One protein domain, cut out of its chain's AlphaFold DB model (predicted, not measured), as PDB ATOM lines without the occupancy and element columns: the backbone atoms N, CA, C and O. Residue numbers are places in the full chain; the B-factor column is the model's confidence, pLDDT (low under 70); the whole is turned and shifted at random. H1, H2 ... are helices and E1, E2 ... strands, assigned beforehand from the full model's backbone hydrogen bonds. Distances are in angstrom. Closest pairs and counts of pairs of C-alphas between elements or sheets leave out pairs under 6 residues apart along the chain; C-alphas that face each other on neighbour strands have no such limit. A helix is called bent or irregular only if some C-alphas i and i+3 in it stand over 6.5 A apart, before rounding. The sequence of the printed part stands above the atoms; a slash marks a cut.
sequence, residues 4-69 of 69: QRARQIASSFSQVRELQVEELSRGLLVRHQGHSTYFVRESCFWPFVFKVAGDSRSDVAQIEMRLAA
ATOM      1  N   GLN A   4     -18.709 -24.407 -24.940       89.44
ATOM      2  CA  GLN A   4     -18.639 -25.404 -23.872       89.44
ATOM      3  C   GLN A   4     -18.931 -26.808 -24.412       89.44
ATOM      4  O   GLN A   4     -18.212 -27.755 -24.099       89.44
ATOM      5  N   ARG A   5     -19.930 -26.924 -25.294       88.69
ATOM      6  CA  ARG A   5     -20.271 -28.193 -25.945       88.69
ATOM      7  C   ARG A   5     -19.191 -28.650 -26.929       88.69
ATOM      8  O   ARG A   5     -18.833 -29.822 -26.927       88.69
ATOM      9  N   ALA A   6     -18.610 -27.737 -27.710       89.56
ATOM     10  CA  ALA A   6     -17.481 -28.039 -28.594       89.56
ATOM     11  C   ALA A   6     -16.290 -28.602 -27.805       89.56
ATOM     12  O   ALA A   6     -15.705 -29.609 -28.194       89.56
ATOM     13  N   ARG A   7     -15.983 -28.007 -26.648       90.44
ATOM     14  CA  ARG A   7     -14.927 -28.490 -25.759       90.44
ATOM     15  C   ARG A   7     -15.217 -29.882 -25.200       90.44
ATOM     16  O   ARG A   7     -14.316 -30.715 -25.175       90.44
ATOM     17  N   GLN A   8     -16.453 -30.157 -24.783       90.88
ATOM     18  CA  GLN A   8     -16.856 -31.491 -24.319       90.88
ATOM     19  C   GLN A   8     -16.721 -32.547 -25.423       90.88
ATOM     20  O   GLN A   8     -16.218 -33.641 -25.163       90.88
ATOM     21  N   ILE A   9     -17.117 -32.209 -26.654       89.94
ATOM     22  CA  ILE A   9     -16.945 -33.082 -27.820       89.94
ATOM     23  C   ILE A   9     -15.452 -33.356 -28.039       89.94
ATOM     24  O   ILE A   9     -15.043 -34.514 -28.011       89.94
ATOM     25  N   ALA A  10     -14.623 -32.315 -28.172       90.06
ATOM     26  CA  ALA A  10     -13.178 -32.461 -28.372       90.06
ATOM     27  C   ALA A  10     -12.519 -33.315 -27.273       90.06
ATOM     28  O   ALA A  10     -11.776 -34.254 -27.558       90.06
ATOM     29  N   SER A  11     -12.866 -33.059 -26.009       90.38
ATOM     30  CA  SER A  11     -12.373 -33.842 -24.876       90.38
ATOM     31  C   SER A  11     -12.797 -35.310 -24.944       90.38
ATOM     32  O   SER A  11     -11.995 -36.178 -24.602       90.38
ATOM     33  N   SER A  12     -14.027 -35.606 -25.363       88.06
ATOM     34  CA  SER A  12     -14.529 -36.984 -25.445       88.06
ATOM     35  C   SER A  12     -13.853 -37.768 -26.572       88.06
ATOM     36  O   SER A  12     -13.513 -38.934 -26.389       88.06
ATOM     37  N   PHE A  13     -13.587 -37.113 -27.704       86.75
ATOM     38  CA  PHE A  13     -12.891 -37.713 -28.844       86.75
ATOM     39  C   PHE A  13     -11.371 -37.820 -28.659       86.75
ATOM     40  O   PHE A  13     -10.746 -38.610 -29.354       86.75
ATOM     41  N   SER A  14     -10.766 -37.109 -27.700       81.12
ATOM     42  CA  SER A  14      -9.316 -37.191 -27.420       81.12
ATOM     43  C   SER A  14      -8.794 -38.611 -27.138       81.12
ATOM     44  O   SER A  14      -7.599 -38.868 -27.266       81.12
ATOM     45  N   GLN A  15      -9.683 -39.535 -26.762       74.81
ATOM     46  CA  GLN A  15      -9.363 -40.932 -26.461       74.81
ATOM     47  C   GLN A  15      -9.496 -41.869 -27.675       74.81
ATOM     48  O   GLN A  15      -9.070 -43.021 -27.599       74.81
ATOM     49  N   VAL A  16     -10.049 -41.394 -28.795       76.88
ATOM     50  CA  VAL A  16     -10.256 -42.185 -30.015       76.88
ATOM     51  C   VAL A  16      -9.036 -42.033 -30.922       76.88
ATOM     52  O   VAL A  16      -8.720 -40.941 -31.385       76.88
ATOM     53  N   ARG A  17      -8.324 -43.138 -31.190       68.81
ATOM     54  CA  ARG A  17      -7.046 -43.107 -31.931       68.81
ATOM     55  C   ARG A  17      -7.184 -42.686 -33.396       68.81
ATOM     56  O   ARG A  17      -6.223 -42.175 -33.964       68.81
ATOM     57  N   GLU A  18      -8.350 -42.894 -33.996       78.62
ATOM     58  CA  GLU A  18      -8.585 -42.631 -35.420       78.62
ATOM     59  C   GLU A  18      -9.043 -41.190 -35.688       78.62
ATOM     60  O   GLU A  18      -8.718 -40.617 -36.729       78.62
ATOM     61  N   LEU A  19      -9.754 -40.579 -34.736       83.50
ATOM     62  CA  LEU A  19     -10.409 -39.279 -34.876       83.50
ATOM     63  C   LEU A  19      -9.868 -38.300 -33.836       83.50
ATOM     64  O   LEU A  19     -10.240 -38.349 -32.667       83.50
ATOM     65  N   GLN A  20      -9.040 -37.356 -34.273       88.38
ATOM     66  CA  GLN A  20      -8.616 -36.250 -33.419       88.38
ATOM     67  C   GLN A  20      -9.578 -35.084 -33.590       88.38
ATOM     68  O   GLN A  20      -9.777 -34.598 -34.702       88.38
ATOM     69  N   VAL A  21     -10.149 -34.607 -32.489       91.38
ATOM     70  CA  VAL A  21     -11.069 -33.470 -32.491       91.38
ATOM     71  C   VAL A  21     -10.527 -32.388 -31.570       91.38
ATOM     72  O   VAL A  21     -10.234 -32.642 -30.405       91.38
ATOM     73  N   GLU A  22     -10.402 -31.176 -32.098       92.38
ATOM     74  CA  GLU A  22      -9.875 -30.008 -31.397       92.38
ATOM     75  C   GLU A  22     -10.918 -28.884 -31.392       92.38
ATOM     76  O   GLU A  22     -11.532 -28.585 -32.419       92.38
ATOM     77  N   GLU A  23     -11.124 -28.260 -30.232       92.19
ATOM     78  CA  GLU A  23     -11.937 -27.049 -30.117       92.19
ATOM     79  C   GLU A  23     -11.141 -25.851 -30.633       92.19
ATOM     80  O   GLU A  23     -10.052 -25.564 -30.147       92.19
ATOM     81  N   LEU A  24     -11.709 -25.136 -31.601       90.50
ATOM     82  CA  LEU A  24     -11.239 -23.815 -32.005       90.50
ATOM     83  C   LEU A  24     -12.330 -22.791 -31.695       90.50
ATOM     84  O   LEU A  24     -13.496 -23.141 -31.523       90.50
ATOM     85  N   SER A  25     -11.963 -21.510 -31.722       83.06
ATOM     86  CA  SER A  25     -12.742 -20.368 -31.219       83.06
ATOM     87  C   SER A  25     -14.243 -20.327 -31.561       83.06
ATOM     88  O   SER A  25     -14.998 -19.671 -30.843       83.06
ATOM     89  N   ARG A  26     -14.714 -20.997 -32.627       85.56
ATOM     90  CA  ARG A  26     -16.151 -21.143 -32.957       85.56
ATOM     91  C   ARG A  26     -16.550 -22.513 -33.516       85.56
ATOM     92  O   ARG A  26     -17.630 -22.640 -34.104       85.56
ATOM     93  N   GLY A  27     -15.696 -23.519 -33.386       91.94
ATOM     94  CA  GLY A  27     -15.810 -24.725 -34.189       91.94
ATOM     95  C   GLY A  27     -15.047 -25.922 -33.650       91.94
ATOM     96  O   GLY A  27     -14.402 -25.865 -32.608       91.94
ATOM     97  N   LEU A  28     -15.131 -27.011 -34.402       94.06
ATOM     98  CA  LEU A  28     -14.350 -28.219 -34.199       94.06
ATOM     99  C   LEU A  28     -13.477 -28.439 -35.422       94.06
ATOM    100  O   LEU A  28     -13.981 -28.458 -36.547       94.06
ATOM    101  N   LEU A  29     -12.181 -28.615 -35.203       93.44
ATOM    102  CA  LEU A  29     -11.266 -29.125 -36.208       93.44
ATOM    103  C   LEU A  29     -11.136 -30.630 -36.004       93.44
ATOM    104  O   LEU A  29     -10.681 -31.081 -34.957       93.44
ATOM    105  N   VAL A  30     -11.548 -31.400 -37.003       91.25
ATOM    106  CA  VAL A  30     -11.447 -32.857 -36.995       91.25
ATOM    107  C   VAL A  30     -10.320 -33.268 -37.923       91.25
ATOM    108  O   VAL A  30     -10.298 -32.847 -39.080       91.25
ATOM    109  N   ARG A  31      -9.394 -34.085 -37.426       90.56
ATOM    110  CA  ARG A  31      -8.322 -34.689 -38.215       90.56
ATOM    111  C   ARG A  31      -8.511 -36.203 -38.248       90.56
ATOM    112  O   ARG A  31      -8.642 -36.830 -37.199       90.56
ATOM    113  N   HIS A  32      -8.521 -36.772 -39.448       86.19
ATOM    114  CA  HIS A  32      -8.656 -38.208 -39.685       86.19
ATOM    115  C   HIS A  32      -7.869 -38.606 -40.939       86.19
ATOM    116  O   HIS A  32      -8.034 -37.986 -41.989       86.19
ATOM    117  N   GLN A  33      -7.012 -39.630 -40.835       85.00
ATOM    118  CA  GLN A  33      -6.202 -40.159 -41.950       85.00
ATOM    119  C   GLN A  33      -5.467 -39.068 -42.763       85.00
ATOM    120  O   GLN A  33      -5.468 -39.073 -43.990       85.00
ATOM    121  N   GLY A  34      -4.876 -38.085 -42.078       85.19
ATOM    122  CA  GLY A  34      -4.148 -36.979 -42.715       85.19
ATOM    123  C   GLY A  34      -5.025 -35.867 -43.307       85.19
ATOM    124  O   GLY A  34      -4.499 -34.821 -43.681       85.19
ATOM    125  N   HIS A  35      -6.351 -36.026 -43.332       88.62
ATOM    126  CA  HIS A  35      -7.280 -34.973 -43.733       88.62
ATOM    127  C   HIS A  35      -7.765 -34.176 -42.526       88.62
ATOM    128  O   HIS A  35      -8.042 -34.736 -41.468       88.62
ATOM    129  N   SER A  36      -7.895 -32.863 -42.705       91.81
ATOM    130  CA  SER A  36      -8.443 -31.948 -41.703       91.81
ATOM    131  C   SER A  36      -9.741 -31.333 -42.216       91.81
ATOM    132  O   SER A  36      -9.815 -30.900 -43.364       91.81
ATOM    133  N   THR A  37     -10.780 -31.286 -41.388       92.62
ATOM    134  CA  THR A  37     -12.073 -30.675 -41.728       92.62
ATOM    135  C   THR A  37     -12.580 -29.843 -40.558       92.62
ATOM    136  O   THR A  37     -12.520 -30.273 -39.410       92.62
ATOM    137  N   TYR A  38     -13.069 -28.637 -40.846       93.81
ATOM    138  CA  TYR A  38     -13.518 -27.688 -39.831       93.81
ATOM    139  C   TYR A  38     -15.040 -27.523 -39.834       93.81
ATOM    140  O   TYR A  38     -15.648 -27.284 -40.879       93.81
ATOM    141  N   PHE A  39     -15.651 -27.595 -38.653       93.44
ATOM    142  CA  PHE A  39     -17.098 -27.525 -38.465       93.44
ATOM    143  C   PHE A  39     -17.480 -26.406 -37.500       93.44
ATOM    144  O   PHE A  39     -17.167 -26.446 -36.317       93.44
ATOM    145  N   VAL A  40     -18.242 -25.427 -37.988       92.94
ATOM    146  CA  VAL A  40     -18.825 -24.343 -37.165       92.94
ATOM    147  C   VAL A  40     -20.212 -24.690 -36.601       92.94
ATOM    148  O   VAL A  40     -20.737 -24.019 -35.700       92.94
ATOM    149  N   ARG A  41     -20.827 -25.750 -37.139       90.50
ATOM    150  CA  ARG A  41     -22.137 -26.277 -36.745       90.50
ATOM    151  C   ARG A  41     -22.021 -27.755 -36.407       90.50
ATOM    152  O   ARG A  41     -21.533 -28.539 -37.214       90.50
ATOM    153  N   GLU A  42     -22.562 -28.111 -35.251       87.50
ATOM    154  CA  GLU A  42     -22.609 -29.486 -34.761       87.50
ATOM    155  C   GLU A  42     -23.418 -30.406 -35.695       87.50
ATOM    156  O   GLU A  42     -23.006 -31.527 -35.970       87.50
ATOM    157  N   SER A  43     -24.501 -29.902 -36.298       89.75
ATOM    158  CA  SER A  43     -25.301 -30.661 -37.274       89.75
ATOM    159  C   SER A  43     -24.530 -31.076 -38.531       89.75
ATOM    160  O   SER A  43     -24.925 -32.024 -39.202       89.75
ATOM    161  N   CYS A  44     -23.433 -30.388 -38.863       90.19
ATOM    162  CA  CYS A  44     -22.547 -30.761 -39.967       90.19
ATOM    163  C   CYS A  44     -21.425 -31.710 -39.514       90.19
ATOM    164  O   CYS A  44     -20.882 -32.441 -40.336       90.19
ATOM    165  N   PHE A  45     -21.089 -31.690 -38.223       89.94
ATOM    166  CA  PHE A  45     -20.050 -32.518 -37.618       89.94
ATOM    167  C   PHE A  45     -20.503 -33.976 -37.479       89.94
ATOM    168  O   PHE A  45     -19.799 -34.871 -37.939       89.94
ATOM    169  N   TRP A  46     -21.696 -34.227 -36.929       88.75
ATOM    170  CA  TRP A  46     -22.159 -35.596 -36.667       88.75
ATOM    171  C   TRP A  46     -22.226 -36.487 -37.917       88.75
ATOM    172  O   TRP A  46     -21.656 -37.576 -37.885       88.75
ATOM    173  N   PRO A  47     -22.812 -36.053 -39.052       88.38
ATOM    174  CA  PRO A  47     -22.830 -36.876 -40.262       88.38
ATOM    175  C   PRO A  47     -21.429 -37.205 -40.788       88.38
ATOM    176  O   PRO A  47     -21.214 -38.297 -41.309       88.38
ATOM    177  N   PHE A  48     -20.472 -36.280 -40.646       88.00
ATOM    178  CA  PHE A  48     -19.079 -36.537 -41.005       88.00
ATOM    179  C   PHE A  48     -18.479 -37.612 -40.103       88.00
ATOM    180  O   PHE A  48     -17.940 -38.589 -40.611       88.00
ATOM    181  N   VAL A  49     -18.631 -37.473 -38.784       86.00
ATOM    182  CA  VAL A  49     -18.134 -38.461 -37.823       86.00
ATOM    183  C   VAL A  49     -18.727 -39.835 -38.100       86.00
ATOM    184  O   VAL A  49     -17.970 -40.785 -38.222       86.00
ATOM    185  N   PHE A  50     -20.043 -39.955 -38.290       84.19
ATOM    186  CA  PHE A  50     -20.675 -41.247 -38.580       84.19
ATOM    187  C   PHE A  50     -20.240 -41.858 -39.912       84.19
ATOM    188  O   PHE A  50     -20.154 -43.078 -40.022       84.19
ATOM    189  N   LYS A  51     -19.967 -41.030 -40.925       84.06
ATOM    190  CA  LYS A  51     -19.454 -41.499 -42.217       84.06
ATOM    191  C   LYS A  51     -18.028 -42.028 -42.096       84.06
ATOM    192  O   LYS A  51     -17.680 -43.003 -42.750       84.06
ATOM    193  N   VAL A  52     -17.203 -41.341 -41.314       79.25
ATOM    194  CA  VAL A  52     -15.780 -41.645 -41.168       79.25
ATOM    195  C   VAL A  52     -15.556 -42.793 -40.181       79.25
ATOM    196  O   VAL A  52     -14.746 -43.670 -40.445       79.25
ATOM    197  N   ALA A  53     -16.340 -42.853 -39.105       71.31
ATOM    198  CA  ALA A  53     -16.307 -43.889 -38.076       71.31
ATOM    199  C   ALA A  53     -17.021 -45.191 -38.488       71.31
ATOM    200  O   ALA A  53     -17.532 -45.903 -37.626       71.31
ATOM    201  N   GLY A  54     -17.101 -45.509 -39.786       64.19
ATOM    202  CA  GLY A  54     -17.756 -46.727 -40.286       64.19
ATOM    203  C   GLY A  54     -17.295 -48.009 -39.575       64.19
ATOM    204  O   GLY A  54     -18.117 -48.897 -39.358       64.19
ATOM    205  N   ASP A  55     -16.037 -48.037 -39.116       57.66
ATOM    206  CA  ASP A  55     -15.430 -49.129 -38.340       57.66
ATOM    207  C   ASP A  55     -15.482 -48.930 -36.803       57.66
ATOM    208  O   ASP A  55     -15.363 -49.892 -36.048       57.66
ATOM    209  N   SER A  56     -15.733 -47.710 -36.310       64.25
ATOM    210  CA  SER A  56     -15.683 -47.311 -34.887       64.25
ATOM    211  C   SER A  56     -17.036 -46.824 -34.336       64.25
ATOM    212  O   SER A  56     -17.118 -46.031 -33.394       64.25
ATOM    213  N   ARG A  57     -18.147 -47.338 -34.884       70.00
ATOM    214  CA  ARG A  57     -19.531 -46.970 -34.508       70.00
ATOM    215  C   ARG A  57     -19.811 -47.080 -32.999       70.00
ATOM    216  O   ARG A  57     -20.583 -46.290 -32.456       70.00
ATOM    217  N   SER A  58     -19.164 -48.036 -32.334       73.06
ATOM    218  CA  SER A  58     -19.231 -48.245 -30.882       73.06
ATOM    219  C   SER A  58     -18.654 -47.069 -30.087       73.06
ATOM    220  O   SER A  58     -19.223 -46.687 -29.065       73.06
ATOM    221  N   ASP A  59     -17.574 -46.456 -30.572       77.12
ATOM    222  CA  ASP A  59     -16.901 -45.342 -29.898       77.12
ATOM    223  C   ASP A  59     -17.728 -44.061 -30.011       77.12
ATOM    224  O   ASP A  59     -17.898 -43.332 -29.032       77.12
ATOM    225  N   VAL A  60     -18.325 -43.817 -31.182       81.06
ATOM    226  CA  VAL A  60     -19.209 -42.661 -31.389       81.06
ATOM    227  C   VAL A  60     -20.442 -42.752 -30.490       81.06
ATOM    228  O   VAL A  60     -20.790 -41.767 -29.842       81.06
ATOM    229  N   ALA A  61     -21.056 -43.933 -30.372       82.25
ATOM    230  CA  ALA A  61     -22.194 -44.146 -29.478       82.25
ATOM    231  C   ALA A  61     -21.827 -43.928 -27.996       82.25
ATOM    232  O   ALA A  61     -22.602 -43.337 -27.241       82.25
ATOM    233  N   GLN A  62     -20.633 -44.358 -27.569       81.31
ATOM    234  CA  GLN A  62     -20.141 -44.082 -26.216       81.31
ATOM    235  C   GLN A  62     -19.911 -42.590 -25.974       81.31
ATOM    236  O   GLN A  62     -20.218 -42.086 -24.892       81.31
ATOM    237  N   ILE A  63     -19.399 -41.867 -26.968       83.81
ATOM    238  CA  ILE A  63     -19.211 -40.421 -26.864       83.81
ATOM    239  C   ILE A  63     -20.558 -39.705 -26.779       83.81
ATOM    240  O   ILE A  63     -20.718 -38.844 -25.919       83.81
ATOM    241  N   GLU A  64     -21.543 -40.078 -27.597       84.19
ATOM    242  CA  GLU A  64     -22.888 -39.504 -27.499       84.19
ATOM    243  C   GLU A  64     -23.513 -39.735 -26.117       84.19
ATOM    244  O   GLU A  64     -24.057 -38.794 -25.539       84.19
ATOM    245  N   MET A  65     -23.352 -40.928 -25.528       82.88
ATOM    246  CA  MET A  65     -23.791 -41.194 -24.151       82.88
ATOM    247  C   MET A  65     -23.087 -40.298 -23.123       82.88
ATOM    248  O   MET A  65     -23.742 -39.762 -22.232       82.88
ATOM    249  N   ARG A  66     -21.773 -40.074 -23.256       82.88
ATOM    250  CA  ARG A  66     -21.006 -39.178 -22.364       82.88
ATOM    251  C   ARG A  66     -21.405 -37.711 -22.495       82.88
ATOM    252  O   ARG A  66     -21.238 -36.959 -21.545       82.88
ATOM    253  N   LEU A  67     -21.889 -37.301 -23.665       84.12
ATOM    254  CA  LEU A  67     -22.348 -35.936 -23.935       84.12
ATOM    255  C   LEU A  67     -23.803 -35.690 -23.515       84.12
ATOM    256  O   LEU A  67     -24.234 -34.533 -23.507       84.12
ATOM    257  N   ALA A  68     -24.563 -36.755 -23.252       79.44
ATOM    258  CA  ALA A  68     -25.950 -36.706 -22.796       79.44
ATOM    259  C   ALA A  68     -26.097 -36.812 -21.265       79.44
ATOM    260  O   ALA A  68     -27.182 -36.538 -20.753       79.44
ATOM    261  N   ALA A  69     -25.030 -37.217 -20.566       61.69
ATOM    262  CA  ALA A  69     -24.923 -37.257 -19.106       61.69
ATOM    263  C   ALA A  69     -24.519 -35.893 -18.525       61.69
ATOM    264  O   ALA A  69     -25.007 -35.573 -17.419       61.69
TER     265      ALA A  69
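This is residues 4 to 69 of the 69 residues of an uncharacterized protein of Zetaproteobacteria bacterium CG12_big_fil_rev_8_21_14_0_65_55_1124 (UniProt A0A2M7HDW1). A small antiparallel sheet of three strands, E1, E2 and E3, forms a wall with two helices, H1 and H2, over one face, while its other face is bare of named helices. The last helix, H3, lies beyond these two, off the sheet, and packs on H1 with its residues 63 to 67. The printed part has 66 residues with three named helices and three named strands, in the order H1, E1, E2, E3, H2, H3 along the chain; the sheet's order is E1, E2, E3, and the class is mixed, helices and strands. The whole is compact, with a radius of gyration of the C-alphas of 10.7 A, and its C-alphas span 31 by 29 by 20 A along their three main axes.

H1, residues 4 to 13, is on the sheet, over E1, residues 20 to 24, at a height over the sheet of 7.6 A. It runs along the strands, its line at 11 degrees to that of E1 on the local plane, and the closest C-alphas of the two are those of Ala 10 and Val 21, 4.7 A apart. E1 and E2, residues 27 to 32, form an antiparallel hairpin with 158 degrees between their directions; N 22 and O 29 are within hydrogen-bond range at 2.9 A, and N 31 and O 20 at 2.8 A. E2 and E3, residues 35 to 39, form the next antiparallel hairpin, at 160 degrees, with N 30 and O 37 at 2.8 A and N 32 and O 35 at 2.9 A. The three strands are a meander, each strand the antiparallel neighbour of the one before, and E1 and E3 are the edge strands. H2, residues 42 to 52, is on the same face as H1, over E2 and E3, at a height over the sheet of 9.7 A, and its line stands at 2 degrees to that of E2 on the local plane. H1 and H2 with the sheet make two layers, helices on one face of a sheet. H1 and H2 are apart, but only just, with their closest C-alphas 8.1 A apart. H3, residues 57 to 68, is not on the sheet. With residues 57 to 60 alone H3 only just touches H2, with 3 pairs of C-alphas within 8 A, the closest those of Phe 50 and Arg 57 at 7.1 A; the two form a helical hairpin, opposite ways at a shallow tilt of 23 degrees. With residues 63 to 67 alone H3 touches H1, the closest C-alphas being those of Ser 12 and Ile 63, 6.0 A apart. H1 and H3 run opposite ways at a shallow tilt of 32 degrees, only just short of steep. In H1 and H3 every O i to N i+4 pair is within hydrogen-bond range; in H2 5 of 7 are.

H1 begins at C-alpha 4, at (-18.639, -25.404, -23.872), and measures 14.5 A from first to last C-alpha. E1 is 12.8 A long, E2 16.2 A and E3 13.4 A; C-alpha 35, where E3 begins, is at (-7.280, -34.973, -43.733). H2 measures 15.3 A and is neither bent nor irregular, but only just: C-alphas 44 and 47 are 6.1 A apart. H3 measures 16.8 A and ends at C-alpha 68, at (-25.950, -36.706, -22.796).

The two C-alphas farthest apart are those of Gly 34 and Ala 69, at 31.4 A. The printed part has no cut and ends at residue 69, the chain's last residue. The link from H1 to E1, with 6 residues between them, is short; the other links are tight. The mean pLDDT of the printed part is 84.5, and it is under 70 at residue 17, residues 54 to 56 and residue 69.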